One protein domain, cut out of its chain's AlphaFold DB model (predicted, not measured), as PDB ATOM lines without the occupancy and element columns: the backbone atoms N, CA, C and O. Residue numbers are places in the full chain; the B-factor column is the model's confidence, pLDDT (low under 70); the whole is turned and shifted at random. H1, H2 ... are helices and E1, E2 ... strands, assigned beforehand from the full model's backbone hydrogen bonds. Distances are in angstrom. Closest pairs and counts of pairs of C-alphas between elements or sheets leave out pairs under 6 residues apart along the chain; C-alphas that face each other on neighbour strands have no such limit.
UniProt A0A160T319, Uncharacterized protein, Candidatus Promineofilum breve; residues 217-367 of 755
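What this domain is: This is residues 217 to 367 of the 755 residues of an uncharacterized protein of Candidatus Promineofilum breve (UniProt A0A160T319). A strongly twisted sheet of eight strands, E3 to E10, curls round one helix, H1, and a separate hairpin of E1 and E2 packs on that helix through E2. The printed part has 151 residues with ten named strands, E1 to E10 in order, followed by H1. The large sheet branches at E10, which has three neighbours; its neighbour pairs are antiparallel, and the class is mostly strand. The whole is compact and rounded, with a radius of gyration of the C-alphas of 14.5 A and spans of 41 by 36 by 30 A.

How they stand to each other: Start at residues 227 to 231, E1, and go on to residues 236 to 240, E2: this antiparallel hairpin has N 229 and O 238 within hydrogen-bond range, 2.8 A apart. E2 and E3, residues 245 to 248, meet only through their link. E3, E4 at residues 256 to 261 and E5 at residues 266 to 274 form a meander, each strand the antiparallel neighbour of the one before; look for N 246 and O 260 at 2.9 A, and N 259 and O 268 at 2.8 A. A second meander holds E6, residues 290 to 299, E7, residues 302 to 311, and E8, residues 314 to 320, with N 297 and O 304 at 2.9 A and N 309 and O 317 at 2.8 A. E6 bends by 63 degrees at residue 295. At residues 331 to 339, E10 has E5 on one side, with N 269 and O 336 at 2.8 A, and on the other side E8, with N 318 and O 337 at 2.8 A, and E9, residues 326 to 328, with N 326 and O 333 at 2.7 A. H1, residues 351 to 362, is on this sheet; its closest C-alphas to E6 are Ser 362 and Pro 298, 4.9 A apart, and to E5 Ala 357 and Leu 268, 6.9 A. Its closest C-alphas to E2 are Ile 360 and Tyr 240, 5.5 A apart. Every O i to N i+4 pair in H1 is within hydrogen-bond range.

Where its parts are: Find C-alpha 227 at (538.131, 236.046, 468.430), where E1 begins. Among the longer strands, E5 runs 26.7 A, E6 24.1 A, E7 29.0 A and E10 25.8 A from first to last C-alpha. H1 runs 16.3 A from C-alpha 351 at (538.865, 257.294, 464.483) to C-alpha 362 at (545.796, 246.286, 474.251).

The domain as a whole: The C-alphas of Asp 344 and Asp 367, 41.7 A apart, are the two farthest apart. The printed part has no cut; the links E5 to E6 and E10 to H1 are long. Mean pLDDT of the printed part is 80.8, with 26 residues under 70, among them 284 to 290 and 341 to 347.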
ATOM      1  N   PRO A 217     541.201 258.114 469.435       52.62
ATOM      2  CA  PRO A 217     540.157 257.117 469.443       52.62
ATOM      3  C   PRO A 217     539.591 256.973 470.858       52.62
ATOM      4  O   PRO A 217     540.347 256.876 471.825       52.62
ATOM      5  N   THR A 218     538.265 256.951 470.985       56.91
ATOM      6  CA  THR A 218     537.630 256.604 472.258       56.91
ATOM      7  C   THR A 218     538.144 255.227 472.671       56.91
ATOM      8  O   THR A 218     538.013 254.304 471.865       56.91
ATOM      9  N   PRO A 219     538.709 255.060 473.882       58.75
ATOM     10  CA  PRO A 219     539.158 253.757 474.341       58.75
ATOM     11  C   PRO A 219     538.007 252.758 474.235       58.75
ATOM     12  O   PRO A 219     536.987 252.888 474.914       58.75
ATOM     13  N   LEU A 220     538.154 251.792 473.334       64.56
ATOM     14  CA  LEU A 220     537.239 250.672 473.230       64.56
ATOM     15  C   LEU A 220     537.723 249.621 474.215       64.56
ATOM     16  O   LEU A 220     538.839 249.122 474.097       64.56
ATOM     17  N   THR A 221     536.885 249.282 475.190       70.38
ATOM     18  CA  THR A 221     537.118 248.078 475.981       70.38
ATOM     19  C   THR A 221     536.917 246.886 475.051       70.38
ATOM     20  O   THR A 221     535.815 246.767 474.511       70.38
ATOM     21  N   PRO A 222     537.931 246.026 474.846       72.06
ATOM     22  CA  PRO A 222     537.797 244.835 474.021       72.06
ATOM     23  C   PRO A 222     536.639 243.972 474.552       72.06
ATOM     24  O   PRO A 222     536.696 243.524 475.702       72.06
ATOM     25  N   PRO A 223     535.574 243.767 473.765       73.62
ATOM     26  CA  PRO A 223     534.491 242.855 474.092       73.62
ATOM     27  C   PRO A 223     534.984 241.419 474.314       73.62
ATOM     28  O   PRO A 223     535.967 240.967 473.720       73.62
ATOM     29  N   THR A 224     534.294 240.678 475.181       63.78
ATOM     30  CA  THR A 224     534.646 239.290 475.514       63.78
ATOM     31  C   THR A 224     534.342 238.291 474.399       63.78
ATOM     32  O   THR A 224     534.813 237.164 474.481       63.78
ATOM     33  N   ASP A 225     533.601 238.688 473.372       77.31
ATOM     34  CA  ASP A 225     533.233 237.913 472.182       77.31
ATOM     35  C   ASP A 225     534.222 238.073 471.011       77.31
ATOM     36  O   ASP A 225     534.054 237.449 469.966       77.31
ATOM     37  N   TRP A 226     535.283 238.878 471.162       88.88
ATOM     38  CA  TRP A 226     536.344 238.951 470.155       88.88
ATOM     39  C   TRP A 226     537.098 237.624 470.029       88.88
ATOM     40  O   TRP A 226     537.491 237.017 471.035       88.88
ATOM     41  N   ALA A 227     537.345 237.221 468.779       86.00
ATOM     42  CA  ALA A 227     538.131 236.046 468.430       86.00
ATOM     43  C   ALA A 227     539.576 236.216 468.902       86.00
ATOM     44  O   ALA A 227     540.105 237.327 468.887       86.00
ATOM     45  N   THR A 228     540.230 235.125 469.287       89.56
ATOM     46  CA  THR A 228     541.625 235.143 469.742       89.56
ATOM     47  C   THR A 228     542.527 234.558 468.661       89.56
ATOM     48  O   THR A 228     542.300 233.449 468.190       89.56
ATOM     49  N   TYR A 229     543.562 235.300 468.279       90.06
ATOM     50  CA  TYR A 229     544.683 234.801 467.493       90.06
ATOM     51  C   TYR A 229     545.835 234.427 468.427       90.06
ATOM     52  O   TYR A 229     546.148 235.177 469.353       90.06
ATOM     53  N   HIS A 230     546.487 233.301 468.151       87.06
ATOM     54  CA  HIS A 230     547.690 232.850 468.841       87.06
ATOM     55  C   HIS A 230     548.802 232.594 467.817       87.06
ATOM     56  O   HIS A 230     548.584 231.909 466.817       87.06
ATOM     57  N   ASP A 231     549.981 233.160 468.069       84.06
ATOM     58  CA  ASP A 231     551.194 232.924 467.293       84.06
ATOM     59  C   ASP A 231     552.041 231.850 467.993       84.06
ATOM     60  O   ASP A 231     552.709 232.151 468.991       84.06
ATOM     61  N   PRO A 232     552.064 230.609 467.476       72.38
ATOM     62  CA  PRO A 232     552.814 229.524 468.101       72.38
ATOM     63  C   PRO A 232     554.333 229.687 467.945       72.38
ATOM     64  O   PRO A 232     555.105 229.087 468.689       72.38
ATOM     65  N   THR A 233     554.793 230.501 466.989       78.94
ATOM     66  CA  THR A 233     556.225 230.671 466.706       78.94
ATOM     67  C   THR A 233     556.870 231.591 467.729       78.94
ATOM     68  O   THR A 233     557.974 231.314 468.210       78.94
ATOM     69  N   TYR A 234     556.188 232.683 468.071       83.19
ATOM     70  CA  TYR A 234     556.704 233.717 468.962       83.19
ATOM     71  C   TYR A 234     556.010 233.751 470.331       83.19
ATOM     72  O   TYR A 234     556.488 234.462 471.211       83.19
ATOM     73  N   GLY A 235     554.953 232.965 470.562       83.62
ATOM     74  CA  GLY A 235     554.334 232.798 471.884       83.62
ATOM     75  C   GLY A 235     553.644 234.066 472.392       83.62
ATOM     76  O   GLY A 235     553.852 234.492 473.537       83.62
ATOM     77  N   TYR A 236     552.894 234.721 471.504       88.44
ATOM     78  CA  TYR A 236     551.997 235.814 471.859       88.44
ATOM     79  C   TYR A 236     550.599 235.537 471.315       88.44
ATOM     80  O   TYR A 236     550.430 234.912 470.270       88.44
ATOM     81  N   SER A 237     549.593 236.053 472.003       88.94
ATOM     82  CA  SER A 237     548.208 236.012 471.551       88.94
ATOM     83  C   SER A 237     547.559 237.381 471.693       88.94
ATOM     84  O   SER A 237     548.030 238.232 472.449       88.94
ATOM     85  N   PHE A 238     546.509 237.628 470.917       94.06
ATOM     86  CA  PHE A 238     545.701 238.841 470.999       94.06
ATOM     87  C   PHE A 238     544.281 238.569 470.498       94.06
ATOM     88  O   PHE A 238     544.025 237.585 469.807       94.06
ATOM     89  N   ARG A 239     543.348 239.460 470.817       92.31
ATOM     90  CA  ARG A 239     541.932 239.362 470.457       92.31
ATOM     91  C   ARG A 239     541.565 240.381 469.382       92.31
ATOM     92  O   ARG A 239     542.089 241.492 469.385       92.31
ATOM     93  N   TYR A 240     540.658 240.026 468.477       93.62
ATOM     94  CA  TYR A 240     540.199 240.887 467.390       93.62
ATOM     95  C   TYR A 240     538.744 240.591 466.964       93.62
ATOM     96  O   TYR A 240     538.264 239.464 467.111       93.62
ATOM     97  N   PRO A 241     538.013 241.573 466.404       91.25
ATOM     98  CA  PRO A 241     536.652 241.365 465.913       91.25
ATOM     99  C   PRO A 241     536.647 240.719 464.520       91.25
ATOM    100  O   PRO A 241     536.814 241.394 463.500       91.25
ATOM    101  N   ALA A 242     536.407 239.406 464.472       87.31
ATOM    102  CA  ALA A 242     536.462 238.593 463.251       87.31
ATOM    103  C   ALA A 242     535.421 238.961 462.173       87.31
ATOM    104  O   ALA A 242     535.593 238.613 461.008       87.31
ATOM    105  N   GLU A 243     534.361 239.694 462.527       84.38
ATOM    106  CA  GLU A 243     533.364 240.180 461.561       84.38
ATOM    107  C   GLU A 243     533.928 241.232 460.595       84.38
ATOM    108  O   GLU A 243     533.413 241.404 459.489       84.38
ATOM    109  N   ARG A 244     534.960 241.973 461.025       86.69
ATOM    110  CA  ARG A 244     535.512 243.117 460.283       86.69
ATOM    111  C   ARG A 244     537.009 243.023 460.033       86.69
ATOM    112  O   ARG A 244     537.468 243.618 459.058       86.69
ATOM    113  N   TRP A 245     537.740 242.273 460.861       90.62
ATOM    114  CA  TRP A 245     539.174 242.046 460.709       90.62
ATOM    115  C   TRP A 245     539.481 240.606 460.324       90.62
ATOM    116  O   TRP A 245     539.030 239.665 460.977       90.62
ATOM    117  N   THR A 246     540.319 240.439 459.307       90.38
ATOM    118  CA  THR A 246     540.788 239.133 458.843       90.38
ATOM    119  C   THR A 246     542.311 239.052 458.963       90.38
ATOM    120  O   THR A 246     543.006 239.878 458.370       90.38
ATOM    121  N   PRO A 247     542.865 238.083 459.713       89.69
ATOM    122  CA  PRO A 247     544.297 237.799 459.705       89.69
ATOM    123  C   PRO A 247     544.745 237.283 458.335       89.69
ATOM    124  O   PRO A 247     544.160 236.350 457.785       89.69
ATOM    125  N   VAL A 248     545.799 237.876 457.788       86.62
ATOM    126  CA  VAL A 248     546.404 237.510 456.507       86.62
ATOM    127  C   VAL A 248     547.906 237.337 456.700       86.62
ATOM    128  O   VAL A 248     548.586 238.227 457.219       86.62
ATOM    129  N   PHE A 249     548.421 236.201 456.228       83.69
ATOM    130  CA  PHE A 249     549.825 235.805 456.324       83.69
ATOM    131  C   PHE A 249     550.483 235.914 454.944       83.69
ATOM    132  O   PHE A 249     550.189 235.118 454.046       83.69
ATOM    133  N   PRO A 250     551.346 236.913 454.704       76.00
ATOM    134  CA  PRO A 250     552.019 237.056 453.426       76.00
ATOM    135  C   PRO A 250     553.030 235.921 453.231       76.00
ATOM    136  O   PRO A 250     554.032 235.845 453.931       76.00
ATOM    137  N   ALA A 251     552.843 235.099 452.196       66.06
ATOM    138  CA  ALA A 251     553.712 233.951 451.891       66.06
ATOM    139  C   ALA A 251     555.206 234.285 451.646       66.06
ATOM    140  O   ALA A 251     556.009 233.388 451.416       66.06
ATOM    141  N   ARG A 252     555.582 235.571 451.614       73.06
ATOM    142  CA  ARG A 252     556.956 236.048 451.381       73.06
ATOM    143  C   ARG A 252     557.606 236.688 452.610       73.06
ATOM    144  O   ARG A 252     558.741 237.137 452.488       73.06
ATOM    145  N   ASP A 253     556.897 236.787 453.731       78.62
ATOM    146  CA  ASP A 253     557.402 237.410 454.956       78.62
ATOM    147  C   ASP A 253     556.791 236.704 456.176       78.62
ATOM    148  O   ASP A 253     555.704 237.053 456.630       78.62
ATOM    149  N   GLU A 254     557.490 235.681 456.674       80.25
ATOM    150  CA  GLU A 254     557.065 234.848 457.814       80.25
ATOM    151  C   GLU A 254     557.021 235.610 459.148       80.25
ATOM    152  O   GLU A 254     556.402 235.160 460.106       80.25
ATOM    153  N   HIS A 255     557.645 236.788 459.199       87.88
ATOM    154  CA  HIS A 255     557.642 237.664 460.365       87.88
ATOM    155  C   HIS A 255     556.448 238.616 460.379       87.88
ATOM    156  O   HIS A 255     556.273 239.330 461.364       87.88
ATOM    157  N   LEU A 256     555.674 238.702 459.289       89.81
ATOM    158  CA  LEU A 256     554.612 239.685 459.111       89.81
ATOM    159  C   LEU A 256     553.229 239.043 459.220       89.81
ATOM    160  O   LEU A 256     552.808 238.264 458.373       89.81
ATOM    161  N   LEU A 257     552.456 239.515 460.187       91.75
ATOM    162  CA  LEU A 257     551.015 239.341 460.251       91.75
ATOM    163  C   LEU A 257     550.328 240.638 459.803       91.75
ATOM    164  O   LEU A 257     550.682 241.730 460.249       91.75
ATOM    165  N   SER A 258     549.338 240.540 458.917       91.00
ATOM    166  CA  SER A 258     548.487 241.672 458.531       91.00
ATOM    167  C   SER A 258     547.034 241.379 458.870       91.00
ATOM    168  O   SER A 258     546.433 240.514 458.252       91.00
ATOM    169  N   LEU A 259     546.442 242.121 459.803       91.62
ATOM    170  CA  LEU A 259     544.998 242.092 460.015       91.62
ATOM    171  C   LEU A 259     544.348 243.109 459.091       91.62
ATOM    172  O   LEU A 259     544.552 244.309 459.274       91.62
ATOM    173  N   THR A 260     543.595 242.655 458.094       90.75
ATOM    174  CA  THR A 260     542.936 243.536 457.127       90.75
ATOM    175  C   THR A 260     541.513 243.874 457.562       90.75
ATOM    176  O   THR A 260     540.784 243.013 458.041       90.75
ATOM    177  N   TYR A 261     541.125 245.141 457.414       84.25
ATOM    178  CA  TYR A 261     539.806 245.676 457.745       84.25
ATOM    179  C   TYR A 261     538.958 245.824 456.473       84.25
ATOM    180  O   TYR A 261     539.415 246.445 455.508       84.25
ATOM    181  N   GLU A 262     537.740 245.267 456.479       68.69
ATOM    182  CA  GLU A 262     536.718 245.353 455.414       68.69
ATOM    183  C   GLU A 262     537.274 245.296 453.965       68.69
ATOM    184  O   GLU A 262     537.504 246.326 453.325       68.69
ATOM    185  N   LYS A 263     537.430 244.084 453.403       60.00
ATOM    186  CA  LYS A 263     537.851 243.854 451.997       60.00
ATOM    187  C   LYS A 263     539.175 244.555 451.616       60.00
ATOM    188  O   LYS A 263     539.285 245.141 450.540       60.00
ATOM    189  N   ASP A 264     540.167 244.475 452.503       62.06
ATOM    190  CA  ASP A 264     541.581 244.846 452.291       62.06
ATOM    191  C   ASP A 264     541.920 246.341 452.142       62.06
ATOM    192  O   ASP A 264     543.017 246.685 451.695       62.06
ATOM    193  N   SER A 265     541.041 247.253 452.565       71.75
ATOM    194  CA  SER A 265     541.267 248.707 452.439       71.75
ATOM    195  C   SER A 265     542.260 249.294 453.462       71.75
ATOM    196  O   SER A 265     542.990 250.249 453.162       71.75
ATOM    197  N   ILE A 266     542.320 248.717 454.664       86.88
ATOM    198  CA  ILE A 266     543.190 249.114 455.783       86.88
ATOM    199  C   ILE A 266     543.786 247.844 456.400       86.88
ATOM    200  O   ILE A 266     543.131 246.806 456.411       86.88
ATOM    201  N   ALA A 267     545.021 247.900 456.897       89.56
ATOM    202  CA  ALA A 267     545.680 246.780 457.556       89.56
ATOM    203  C   ALA A 267     546.440 247.208 458.818       89.56
ATOM    204  O   ALA A 267     547.256 248.133 458.772       89.56
ATOM    205  N   LEU A 268     546.222 246.495 459.923       93.62
ATOM    206  CA  LEU A 268     547.097 246.513 461.092       93.62
ATOM    207  C   LEU A 268     548.208 245.488 460.861       93.62
ATOM    208  O   LEU A 268     547.969 244.284 460.824       93.62
ATOM    209  N   ARG A 269     549.426 245.980 460.662       92.62
ATOM    210  CA  ARG A 269     550.613 245.170 460.400       92.62
ATOM    211  C   ARG A 269     551.407 244.980 461.678       92.62
ATOM    212  O   ARG A 269     551.746 245.958 462.346       92.62
ATOM    213  N   VAL A 270     551.739 243.729 461.952       93.81
ATOM    214  CA  VAL A 270     552.525 243.282 463.096       93.81
ATOM    215  C   VAL A 270     553.715 242.515 462.545       93.81
ATOM    216  O   VAL A 270     553.544 241.448 461.966       93.81
ATOM    217  N   LYS A 271     554.916 243.079 462.678       93.19
ATOM    218  CA  LYS A 271     556.163 242.348 462.450       93.19
ATOM    219  C   LYS A 271     556.748 241.885 463.765       93.19
ATOM    220  O   LYS A 271     556.789 242.678 464.704       93.19
ATOM    221  N   VAL A 272     557.240 240.656 463.810       93.06
ATOM    222  CA  VAL A 272     557.819 240.061 465.012       93.06
ATOM    223  C   VAL A 272     559.069 239.250 464.678       93.06
ATOM    224  O   VAL A 272     559.135 238.572 463.658       93.06
ATOM    225  N   ALA A 273     560.082 239.347 465.534       91.75
ATOM    226  CA  ALA A 273     561.282 238.521 465.462       91.75
ATOM    227  C   ALA A 273     561.906 238.351 466.848       91.75
ATOM    228  O   ALA A 273     561.728 239.197 467.729       91.75
ATOM    229  N   ARG A 274     562.698 237.298 467.037       88.75
ATOM    230  CA  ARG A 274     563.550 237.139 468.216       88.75
ATOM    231  C   ARG A 274     564.797 238.014 468.111       88.75
ATOM    232  O   ARG A 274     565.334 238.292 467.035       88.75
ATOM    233  N   LEU A 275     565.307 238.439 469.262       83.88
ATOM    234  CA  LEU A 275     566.587 239.133 469.359       83.88
ATOM    235  C   LEU A 275     567.705 238.303 468.711       83.88
ATOM    236  O   LEU A 275     568.029 237.211 469.167       83.88
ATOM    237  N   GLY A 276     568.329 238.863 467.674       78.31
ATOM    238  CA  GLY A 276     569.434 238.224 466.952       78.31
ATOM    239  C   GLY A 276     569.030 237.423 465.712       78.31
ATOM    240  O   GLY A 276     569.919 236.981 464.993       78.31
ATOM    241  N   GLU A 277     567.734 237.299 465.410       81.81
ATOM    242  CA  GLU A 277     567.222 236.579 464.231       81.81
ATOM    243  C   GLU A 277     567.522 237.299 462.900       81.81
ATOM    244  O   GLU A 277     567.519 236.692 461.836       81.81
ATOM    245  N   GLY A 278     567.861 238.592 462.946       74.50
ATOM    246  CA  GLY A 278     568.278 239.357 461.764       74.50
ATOM    247  C   GLY A 278     567.145 239.694 460.786       74.50
ATOM    248  O   GLY A 278     567.430 240.150 459.680       74.50
ATOM    249  N   ALA A 279     565.888 239.498 461.191       80.62
ATOM    250  CA  ALA A 279     564.704 239.827 460.407       80.62
ATOM    251  C   ALA A 279     564.584 241.335 460.123       80.62
ATOM    252  O   ALA A 279     564.882 242.180 460.975       80.62
ATOM    253  N   ASP A 280     564.093 241.677 458.931       84.19
ATOM    254  CA  ASP A 280     563.749 243.056 458.589       84.19
ATOM    255  C   ASP A 280     562.419 243.443 459.246       84.19
ATOM    256  O   ASP A 280     561.342 243.099 458.759       84.19
ATOM    257  N   LEU A 281     562.493 244.181 460.355       84.75
ATOM    258  CA  LEU A 281     561.326 244.686 461.085       84.75
ATOM    259  C   LEU A 281     560.775 246.002 460.517       84.75
ATOM    260  O   LEU A 281     559.826 246.568 461.059       84.75
ATOM    261  N   GLN A 282     561.332 246.504 459.414       83.00
ATOM    262  CA  GLN A 282     560.878 247.746 458.817       83.00
ATOM    263  C   GLN A 282     559.491 247.566 458.179       83.00
ATOM    264  O   GLN A 282     559.298 246.814 457.225       83.00
ATOM    265  N   LEU A 283     558.501 248.295 458.701       76.81
ATOM    266  CA  LEU A 283     557.133 248.332 458.166       76.81
ATOM    267  C   LEU A 283     556.887 249.489 457.181       76.81
ATOM    268  O   LEU A 283     555.800 249.592 456.611       76.81
ATOM    269  N   TYR A 284     557.873 250.370 456.975       68.25
ATOM    270  CA  TYR A 284     557.695 251.613 456.223       68.25
ATOM    271  C   TYR A 284     558.924 252.032 455.402       68.25
ATOM    272  O   TYR A 284     560.026 252.108 455.936       68.25
ATOM    273  N   GLY A 285     558.722 252.390 454.126       51.34
ATOM    274  CA  GLY A 285     559.761 252.893 453.207       51.34
ATOM    275  C   GLY A 285     559.360 254.141 452.398       51.34
ATOM    276  O   GLY A 285     559.902 254.361 451.318       51.34
ATOM    277  N   GLY A 286     558.370 254.914 452.869       51.06
ATOM    278  CA  GLY A 286     557.720 256.008 452.124       51.06
ATOM    279  C   GLY A 286     558.147 257.442 452.494       51.06
ATOM    280  O   GLY A 286     558.993 257.663 453.355       51.06
ATOM    281  N   ALA A 287     557.557 258.426 451.801       46.72
ATOM    282  CA  ALA A 287     557.927 259.849 451.829       46.72
ATOM    283  C   ALA A 287     557.424 260.655 453.054       46.72
ATOM    284  O   ALA A 287     556.403 260.343 453.664       46.72
ATOM    285  N   ALA A 288     558.124 261.761 453.343       42.66
ATOM    286  CA  ALA A 288     557.897 262.668 454.474       42.66
ATOM    287  C   ALA A 288     556.433 263.141 454.649       42.66
ATOM    288  O   ALA A 288     555.726 263.417 453.679       42.66
ATOM    289  N   GLY A 289     556.002 263.258 455.907       55.84
ATOM    290  CA  GLY A 289     554.754 263.881 456.358       55.84
ATOM    291  C   GLY A 289     554.869 264.259 457.840       55.84
ATOM    292  O   GLY A 289     555.781 263.773 458.514       55.84
ATOM    293  N   ASP A 290     553.983 265.124 458.333       61.62
ATOM    294  CA  ASP A 290     553.999 265.553 459.734       61.62
ATOM    295  C   ASP A 290     553.463 264.424 460.627       61.62
ATOM    296  O   ASP A 290     552.321 263.974 460.489       61.62
ATOM    297  N   PHE A 291     554.318 263.932 461.526       71.25
ATOM    298  CA  PHE A 291     553.933 262.978 462.561       71.25
ATOM    299  C   PHE A 291     553.403 263.749 463.763       71.25
ATOM    300  O   PHE A 291     554.140 264.513 464.391       71.25
ATOM    301  N   VAL A 292     552.137 263.526 464.091       79.06
ATOM    302  CA  VAL A 292     551.472 264.132 465.240       79.06
ATOM    303  C   VAL A 292     551.347 263.073 466.340       79.06
ATOM    304  O   VAL A 292     550.777 262.006 466.087       79.06
ATOM    305  N   PRO A 293     551.898 263.306 467.544       78.25
ATOM    306  CA  PRO A 293     551.664 262.438 468.695       78.25
ATOM    307  C   PRO A 293     550.169 262.363 469.018       78.25
ATOM    308  O   PRO A 293     549.490 263.385 469.034       78.25
ATOM    309  N   GLN A 294     549.660 261.162 469.279       78.00
ATOM    310  CA  GLN A 294     548.249 260.914 469.595       78.00
ATOM    311  C   GLN A 294     548.101 259.974 470.802       78.00
ATOM    312  O   GLN A 294     547.255 259.080 470.805       78.00
ATOM    313  N   GLY A 295     548.957 260.159 471.812       81.25
ATOM    314  CA  GLY A 295     548.931 259.405 473.066       81.25
ATOM    315  C   GLY A 295     549.786 258.139 473.050       81.25
ATOM    316  O   GLY A 295     550.818 258.069 472.376       81.25
ATOM    317  N   SER A 296     549.367 257.145 473.826       83.12
ATOM    318  CA  SER A 296     550.000 255.832 473.916       83.12
ATOM    319  C   SER A 296     548.953 254.725 473.964       83.12
ATOM    320  O   SER A 296     547.789 254.979 474.268       83.12
ATOM    321  N   VAL A 297     549.375 253.511 473.619       86.81
ATOM    322  CA  VAL A 297     548.555 252.303 473.711       86.81
ATOM    323  C   VAL A 297     549.247 251.277 474.614       86.81
ATOM    324  O   VAL A 297     550.465 251.084 474.480       86.81
ATOM    325  N   PRO A 298     548.513 250.580 475.500       87.50
ATOM    326  CA  PRO A 298     549.049 249.428 476.205       87.50
ATOM    327  C   PRO A 298     549.451 248.349 475.198       87.50
ATOM    328  O   PRO A 298     548.668 247.978 474.330       87.50
ATOM    329  N   PHE A 299     550.665 247.820 475.313       91.56
ATOM    330  CA  PHE A 299     551.113 246.705 474.484       91.56
ATOM    331  C   PHE A 299     552.098 245.832 475.260       91.56
ATOM    332  O   PHE A 299     553.196 246.283 475.626       91.56
ATOM    333  N   LEU A 300     551.707 244.577 475.518       85.81
ATOM    334  CA  LEU A 300     552.498 243.588 476.260       85.81
ATOM    335  C   LEU A 300     553.077 244.160 477.570       85.81
ATOM    336  O   LEU A 300     554.288 244.144 477.796       85.81
ATOM    337  N   GLY A 301     552.205 244.721 478.411       73.88
ATOM    338  CA  GLY A 301     552.551 245.187 479.760       73.88
ATOM    339  C   GLY A 301     553.248 246.551 479.858       73.88
ATOM    340  O   GLY A 301     553.649 246.933 480.954       73.88
ATOM    341  N   ALA A 302     553.399 247.297 478.757       82.31
ATOM    342  CA  ALA A 302     553.896 248.674 478.800       82.31
ATOM    343  C   ALA A 302     553.277 249.558 477.712       82.31
ATOM    344  O   ALA A 302     552.973 249.087 476.616       82.31
ATOM    345  N   GLU A 303     553.162 250.851 478.013       86.50
ATOM    346  CA  GLU A 303     552.682 251.871 477.081       86.50
ATOM    347  C   GLU A 303     553.646 252.051 475.902       86.50
ATOM    348  O   GLU A 303     554.868 252.128 476.068       86.50
ATOM    349  N   VAL A 304     553.085 252.139 474.701       87.81
ATOM    350  CA  VAL A 304     553.808 252.410 473.461       87.81
ATOM    351  C   VAL A 304     553.292 253.705 472.858       87.81
ATOM    352  O   VAL A 304     552.093 253.866 472.664       87.81
ATOM    353  N   GLU A 305     554.205 254.624 472.532       88.12
ATOM    354  CA  GLU A 305     553.862 255.901 471.901       88.12
ATOM    355  C   GLU A 305     553.114 255.680 470.582       88.12
ATOM    356  O   GLU A 305     553.539 254.893 469.734       88.12
ATOM    357  N   ARG A 306     552.031 256.424 470.387       87.88
ATOM    358  CA  ARG A 306     551.186 256.384 469.200       87.88
ATOM    359  C   ARG A 306     551.344 257.689 468.426       87.88
ATOM    360  O   ARG A 306     551.178 258.778 468.970       87.88
ATOM    361  N   THR A 307     551.676 257.589 467.142       87.06
ATOM    362  CA  THR A 307     551.904 258.744 466.258       87.06
ATOM    363  C   THR A 307     551.113 258.582 464.972       87.06
ATOM    364  O   THR A 307     551.269 257.587 464.270       87.06
ATOM    365  N   ALA A 308     550.275 259.558 464.639       84.56
ATOM    366  CA  ALA A 308     549.547 259.568 463.379       84.56
ATOM    367  C   ALA A 308     550.286 260.405 462.341       84.56
ATOM    368  O   ALA A 308     550.784 261.492 462.633       84.56
ATOM    369  N   ARG A 309     550.320 259.913 461.106       80.62
ATOM    370  CA  ARG A 309     550.735 260.699 459.949       80.62
ATOM    371  C   ARG A 309     549.499 261.347 459.343       80.62
ATOM    372  O   ARG A 309     548.617 260.650 458.831       80.62
ATOM    373  N   ILE A 310     549.466 262.674 459.393       74.75
ATOM    374  CA  ILE A 310     548.350 263.474 458.891       74.75
ATOM    375  C   ILE A 310     548.733 264.075 457.539       74.75
ATOM    376  O   ILE A 310     549.816 264.636 457.374       74.75
ATOM    377  N   TYR A 311     547.846 263.950 456.557       67.94
ATOM    378  CA  TYR A 311     547.974 264.603 455.258       67.94
ATOM    379  C   TYR A 311     546.624 265.205 454.872       67.94
ATOM    380  O   TYR A 311     545.628 264.491 454.850       67.94
ATOM    381  N   GLN A 312     546.592 266.516 454.596       68.31
ATOM    382  CA  GLN A 312     545.358 267.263 454.292       68.31
ATOM    383  C   GLN A 312     544.240 267.037 455.332       68.31
ATOM    384  O   GLN A 312     543.103 266.756 454.971       68.31
ATOM    385  N   ASP A 313     544.586 267.130 456.622       66.69
ATOM    386  CA  ASP A 313     543.682 266.940 457.772       66.69
ATOM    387  C   ASP A 313     543.077 265.528 457.916       66.69
ATOM    388  O   ASP A 313     542.118 265.321 458.660       66.69
ATOM    389  N   VAL A 314     543.666 264.525 457.251       72.19
ATOM    390  CA  VAL A 314     543.234 263.122 457.301       72.19
ATOM    391  C   VAL A 314     544.361 262.215 457.803       72.19
ATOM    392  O   VAL A 314     545.516 262.346 457.390       72.19
ATOM    393  N   VAL A 315     544.028 261.258 458.678       79.94
ATOM    394  CA  VAL A 315     544.968 260.231 459.159       79.94
ATOM    395  C   VAL A 315     545.146 259.151 458.089       79.94
ATOM    396  O   VAL A 315     544.214 258.401 457.800       79.94
ATOM    397  N   GLN A 316     546.348 259.059 457.514       77.19
ATOM    398  CA  GLN A 316     546.677 258.066 456.474       77.19
ATOM    399  C   GLN A 316     547.365 256.814 457.030       77.19
ATOM    400  O   GLN A 316     547.291 255.737 456.436       77.19
ATOM    401  N   ALA A 317     548.071 256.965 458.149       84.62
ATOM    402  CA  ALA A 317     548.741 255.880 458.848       84.62
ATOM    403  C   ALA A 317     548.876 256.220 460.333       84.62
ATOM    404  O   ALA A 317     549.089 257.382 460.691       84.62
ATOM    405  N   VAL A 318     548.807 255.199 461.179       88.88
ATOM    406  CA  VAL A 318     549.154 255.279 462.597       88.88
ATOM    407  C   VAL A 318     550.345 254.369 462.839       88.88
ATOM    408  O   VAL A 318     550.347 253.193 462.483       88.88
ATOM    409  N   HIS A 319     551.381 254.938 463.433       88.50
ATOM    410  CA  HIS A 319     552.621 254.262 463.752       88.50
ATOM    411  C   HIS A 319     552.771 254.183 465.261       88.50
ATOM    412  O   HIS A 319     552.665 255.198 465.958       88.50
ATOM    413  N   TYR A 320     553.092 252.991 465.745       90.50
ATOM    414  CA  TYR A 320     553.400 252.770 467.148       90.50
ATOM    415  C   TYR A 320     554.917 252.747 467.316       90.50
ATOM    416  O   TYR A 320     555.647 252.238 466.462       90.50
ATOM    417  N   ASN A 321     555.398 253.381 468.380       88.81
ATOM    418  CA  ASN A 321     556.815 253.604 468.655       88.81
ATOM    419  C   ASN A 321     557.582 254.234 467.478       88.81
ATOM    420  O   ASN A 321     558.741 253.903 467.236       88.81
ATOM    421  N   LYS A 322     556.927 255.093 466.683       80.50
ATOM    422  CA  LYS A 322     557.521 255.715 465.483       80.50
ATOM    423  C   LYS A 322     558.138 254.693 464.512       80.50
ATOM    424  O   LYS A 322     559.155 254.980 463.887       80.50
ATOM    425  N   THR A 323     557.546 253.500 464.390       71.12
ATOM    426  CA  THR A 323     558.054 252.350 463.603       71.12
ATOM    427  C   THR A 323     559.372 251.738 464.082       71.12
ATOM    428  O   THR A 323     559.894 250.838 463.429       71.12
ATOM    429  N   ALA A 324     559.915 252.191 465.213       81.62
ATOM    430  CA  ALA A 324     561.073 251.561 465.826       81.62
ATOM    431  C   ALA A 324     560.665 250.255 466.516       81.62
ATOM    432  O   ALA A 324     559.593 250.168 467.122       81.62
ATOM    433  N   ALA A 325     561.561 249.267 466.478       86.44
ATOM    434  CA  ALA A 325     561.322 247.980 467.109       86.44
ATOM    435  C   ALA A 325     561.033 248.135 468.616       86.44
ATOM    436  O   ALA A 325     561.771 248.788 469.356       86.44
ATOM    437  N   ILE A 326     559.940 247.525 469.057       92.31
ATOM    438  CA  ILE A 326     559.443 247.489 470.425       92.31
ATOM    439  C   ILE A 326     559.911 246.177 471.039       92.31
ATOM    440  O   ILE A 326     559.425 245.107 470.682       92.31
ATOM    441  N   GLN A 327     560.853 246.245 471.974       90.38
ATOM    442  CA  GLN A 327     561.333 245.051 472.658       90.38
ATOM    443  C   GLN A 327     560.388 244.644 473.800       90.38
ATOM    444  O   GLN A 327     559.999 245.481 474.625       90.38
ATOM    445  N   ARG A 328     560.048 243.352 473.872       88.69
ATOM    446  CA  ARG A 328     559.246 242.730 474.941       88.69
ATOM    447  C   ARG A 328     559.839 241.369 475.314       88.69
ATOM    448  O   ARG A 328     559.471 240.327 474.778       88.69
ATOM    449  N   GLY A 329     560.798 241.392 476.237       85.31
ATOM    450  CA  GLY A 329     561.616 240.224 476.560       85.31
ATOM    451  C   GLY A 329     562.615 239.923 475.440       85.31
ATOM    452  O   GLY A 329     563.419 240.787 475.082       85.31
ATOM    453  N   ASP A 330     562.558 238.703 474.911       85.88
ATOM    454  CA  ASP A 330     563.360 238.196 473.794       85.88
ATOM    455  C   ASP A 330     562.802 238.555 472.406       85.88
ATOM    456  O   ASP A 330     563.485 238.341 471.408       85.88
ATOM    457  N   LEU A 331     561.602 239.139 472.339       90.56
ATOM    458  CA  LEU A 331     560.934 239.508 471.092       90.56
ATOM    459  C   LEU A 331     561.086 240.993 470.765       90.56
ATOM    460  O   LEU A 331     561.100 241.856 471.649       90.56
ATOM    461  N   LEU A 332     561.135 241.278 469.470       93.62
ATOM    462  CA  LEU A 332     561.086 242.597 468.868       93.62
ATOM    463  C   LEU A 332     559.839 242.690 467.993       93.62
ATOM    464  O   LEU A 332     559.679 241.899 467.068       93.62
ATOM    465  N   PHE A 333     558.996 243.685 468.253       93.88
ATOM    466  CA  PHE A 333     557.794 243.960 467.472       93.88
ATOM    467  C   PHE A 333     557.940 245.245 466.667       93.88
ATOM    468  O   PHE A 333     558.540 246.208 467.129       93.88
ATOM    469  N   SER A 334     557.347 245.317 465.487       93.25
ATOM    470  CA  SER A 334     557.053 246.584 464.815       93.25
ATOM    471  C   SER A 334     555.585 246.595 464.440       93.25
ATOM    472  O   SER A 334     555.066 245.594 463.956       93.25
ATOM    473  N   LEU A 335     554.907 247.712 464.699       94.31
ATOM    474  CA  LEU A 335     553.456 247.812 464.572       94.31
ATOM    475  C   LEU A 335     553.095 249.053 463.749       94.31
ATOM    476  O   LEU A 335     553.621 250.145 463.994       94.31
ATOM    477  N   ALA A 336     552.176 248.908 462.798       92.62
ATOM    478  CA  ALA A 336     551.621 250.039 462.059       92.62
ATOM    479  C   ALA A 336     550.212 249.737 461.546       92.62
ATOM    480  O   ALA A 336     549.974 248.681 460.972       92.62
ATOM    481  N   LEU A 337     549.300 250.693 461.687       92.06
ATOM    482  CA  LEU A 337     547.999 250.679 461.032       92.06
ATOM    483  C   LEU A 337     548.085 251.542 459.773       92.06
ATOM    484  O   LEU A 337     548.339 252.743 459.852       92.06
ATOM    485  N   VAL A 338     547.904 250.934 458.607       87.88
ATOM    486  CA  VAL A 338     548.126 251.586 457.313       87.88
ATOM    487  C   VAL A 338     546.947 251.356 456.384       87.88
ATOM    488  O   VAL A 338     546.359 250.280 456.378       87.88
ATOM    489  N   SER A 339     546.607 252.343 455.562       81.19
ATOM    490  CA  SER A 339     545.716 252.093 454.431       81.19
ATOM    491  C   SER A 339     546.482 251.406 453.295       81.19
ATOM    492  O   SER A 339     547.620 251.773 453.000       81.19
ATOM    493  N   ASN A 340     545.859 250.419 452.652       72.50
ATOM    494  CA  ASN A 340     546.385 249.784 451.440       72.50
ATOM    495  C   ASN A 340     545.949 250.522 450.156       72.50
ATOM    496  O   ASN A 340     546.309 250.099 449.057       72.50
ATOM    497  N   LEU A 341     545.166 251.602 450.278       68.69
ATOM    498  CA  LEU A 341     544.707 252.426 449.159       68.69
ATOM    499  C   LEU A 341     545.746 253.495 448.790       68.69
ATOM    500  O   LEU A 341     546.522 253.951 449.630       68.69
ATOM    501  N   ASP A 342     545.741 253.911 447.522       62.03
ATOM    502  CA  ASP A 342     546.580 255.012 447.036       62.03
ATOM    503  C   ASP A 342     546.257 256.309 447.822       62.03
ATOM    504  O   ASP A 342     545.075 256.646 447.964       62.03
ATOM    505  N   PRO A 343     547.264 257.047 448.341       56.62
ATOM    506  CA  PRO A 343     547.067 258.319 449.037       56.62
ATOM    507  C   PRO A 343     546.198 259.329 448.277       56.62
ATOM    508  O   PRO A 343     545.455 260.079 448.910       56.62
ATOM    509  N   ASP A 344     546.242 259.317 446.940       56.16
ATOM    510  CA  ASP A 344     545.460 260.214 446.080       56.16
ATOM    511  C   ASP A 344     544.000 259.745 445.879       56.16
ATOM    512  O   ASP A 344     543.177 260.478 445.328       56.16
ATOM    513  N   GLN A 345     543.646 258.541 446.350       56.12
ATOM    514  CA  GLN A 345     542.292 257.969 446.302       56.12
ATOM    515  C   GLN A 345     541.523 258.065 447.631       56.12
ATOM    516  O   GLN A 345     540.454 257.473 447.767       56.12
ATOM    517  N   GLY A 346     542.018 258.842 448.601       53.75
ATOM    518  CA  GLY A 346     541.295 259.102 449.851       53.75
ATOM    519  C   GLY A 346     541.498 258.036 450.928       53.75
ATOM    520  O   GLY A 346     540.557 257.713 451.650       53.75
ATOM    521  N   ALA A 347     542.720 257.504 451.046       60.81
ATOM    522  CA  ALA A 347     543.170 256.631 452.131       60.81
ATOM    523  C   ALA A 347     542.968 257.282 453.520       60.81
ATOM    524  O   ALA A 347     543.867 257.932 454.052       60.81
ATOM    525  N   MET A 348     541.771 257.139 454.093       75.56
ATOM    526  CA  MET A 348     541.397 257.672 455.403       75.56
ATOM    527  C   MET A 348     541.208 256.535 456.401       75.56
ATOM    528  O   MET A 348     540.337 255.685 456.221       75.56
ATOM    529  N   ILE A 349     541.965 256.567 457.496       84.12
ATOM    530  CA  ILE A 349     541.739 255.691 458.645       84.12
ATOM    531  C   ILE A 349     540.844 256.444 459.634       84.12
ATOM    532  O   ILE A 349     541.270 257.419 460.253       84.12
ATOM    533  N   SER A 350     539.590 256.016 459.781       82.06
ATOM    534  CA  SER A 350     538.641 256.663 460.695       82.06
ATOM    535  C   SER A 350     539.048 256.489 462.165       82.06
ATOM    536  O   SER A 350     539.733 255.527 462.516       82.06
ATOM    537  N   ALA A 351     538.598 257.390 463.044       78.31
ATOM    538  CA  ALA A 351     538.865 257.294 464.483       78.31
ATOM    539  C   ALA A 351     538.336 255.982 465.097       78.31
ATOM    540  O   ALA A 351     538.973 255.424 465.981       78.31
ATOM    541  N   ASN A 352     537.229 255.435 464.581       78.88
ATOM    542  CA  ASN A 352     536.688 254.153 465.049       78.88
ATOM    543  C   ASN A 352     537.607 252.977 464.692       78.88
ATOM    544  O   ASN A 352     537.858 252.122 465.531       78.88
ATOM    545  N   VAL A 353     538.153 252.951 463.470       85.50
ATOM    546  CA  VAL A 353     539.106 251.901 463.054       85.50
ATOM    547  C   VAL A 353     540.412 252.020 463.839       85.50
ATOM    548  O   VAL A 353     541.003 251.014 464.218       85.50
ATOM    549  N   GLN A 354     540.841 253.250 464.132       89.12
ATOM    550  CA  GLN A 354     541.976 253.510 465.017       89.12
ATOM    551  C   GLN A 354     541.723 252.986 466.439       89.12
ATOM    552  O   GLN A 354     542.586 252.308 466.983       89.12
ATOM    553  N   ALA A 355     540.539 253.238 467.005       84.19
ATOM    554  CA  ALA A 355     540.156 252.775 468.341       84.19
ATOM    555  C   ALA A 355     540.144 251.259 468.448       84.19
ATOM    556  O   ALA A 355     540.571 250.686 469.445       84.19
ATOM    557  N   GLU A 356     539.650 250.608 467.404       89.25
ATOM    558  CA  GLU A 356     539.563 249.162 467.352       89.25
ATOM    559  C   GLU A 356     540.946 248.527 467.229       89.25
ATOM    560  O   GLU A 356     541.236 247.563 467.928       89.25
ATOM    561  N   ALA A 357     541.834 249.113 466.419       91.88
ATOM    562  CA  ALA A 357     543.228 248.692 466.349       91.88
ATOM    563  C   ALA A 357     543.953 248.871 467.693       91.88
ATOM    564  O   ALA A 357     544.682 247.974 468.109       91.88
ATOM    565  N   ASP A 358     543.728 249.986 468.394       92.50
ATOM    566  CA  ASP A 358     544.310 250.223 469.720       92.50
ATOM    567  C   ASP A 358     543.788 249.206 470.750       92.50
ATOM    568  O   ASP A 358     544.559 248.648 471.532       92.50
ATOM    569  N   ALA A 359     542.491 248.894 470.704       89.81
ATOM    570  CA  ALA A 359     541.885 247.862 471.536       89.81
ATOM    571  C   ALA A 359     542.459 246.469 471.229       89.81
ATOM    572  O   ALA A 359     542.805 245.750 472.165       89.81
ATOM    573  N   ILE A 360     542.664 246.113 469.954       94.00
ATOM    574  CA  ILE A 360     543.353 244.872 469.555       94.00
ATOM    575  C   ILE A 360     544.754 244.829 470.177       94.00
ATOM    576  O   ILE A 360     545.094 243.864 470.861       94.00
ATOM    577  N   LEU A 361     545.553 245.889 470.018       94.50
ATOM    578  CA  LEU A 361     546.909 245.960 470.577       94.50
ATOM    579  C   LEU A 361     546.933 245.835 472.107       94.50
ATOM    580  O   LEU A 361     547.829 245.186 472.649       94.50
ATOM    581  N   SER A 362     545.922 246.376 472.792       91.69
ATOM    582  CA  SER A 362     545.796 246.286 474.251       91.69
ATOM    583  C   SER A 362     545.551 244.868 474.772       91.69
ATOM    584  O   SER A 362     545.825 244.586 475.937       91.69
ATOM    585  N   THR A 363     545.076 243.962 473.912       93.00
ATOM    586  CA  THR A 363     544.837 242.555 474.268       93.00
ATOM    587  C   THR A 363     546.041 241.652 474.056       93.00
ATOM    588  O   THR A 363     545.951 240.463 474.352       93.00
ATOM    589  N   PHE A 364     547.157 242.187 473.547       93.19
ATOM    590  CA  PHE A 364     548.358 241.385 473.382       93.19
ATOM    591  C   PHE A 364     548.840 240.893 474.741       93.19
ATOM    592  O   PHE A 364     549.178 241.686 475.628       93.19
ATOM    593  N   VAL A 365     548.942 239.577 474.861       88.75
ATOM    594  CA  VAL A 365     549.542 238.897 476.000       88.75
ATOM    595  C   VAL A 365     550.673 238.005 475.512       88.75
ATOM    596  O   VAL A 365     550.659 237.488 474.396       88.75
ATOM    597  N   ARG A 366     551.702 237.880 476.349       81.31
ATOM    598  CA  ARG A 366     552.710 236.840 476.183       81.31
ATOM    599  C   ARG A 366     552.258 235.640 476.977       81.31
ATOM    600  O   ARG A 366     551.890 235.789 478.142       81.31
ATOM    601  N   ASP A 367     552.419 234.472 476.390       70.38
ATOM    602  CA  ASP A 367     552.246 233.226 477.109       70.38
ATOM    603  C   ASP A 367     553.479 233.072 478.018       70.38
ATOM    604  O   ASP A 367     554.595 232.768 477.577       70.38
TER     605      ASP A 367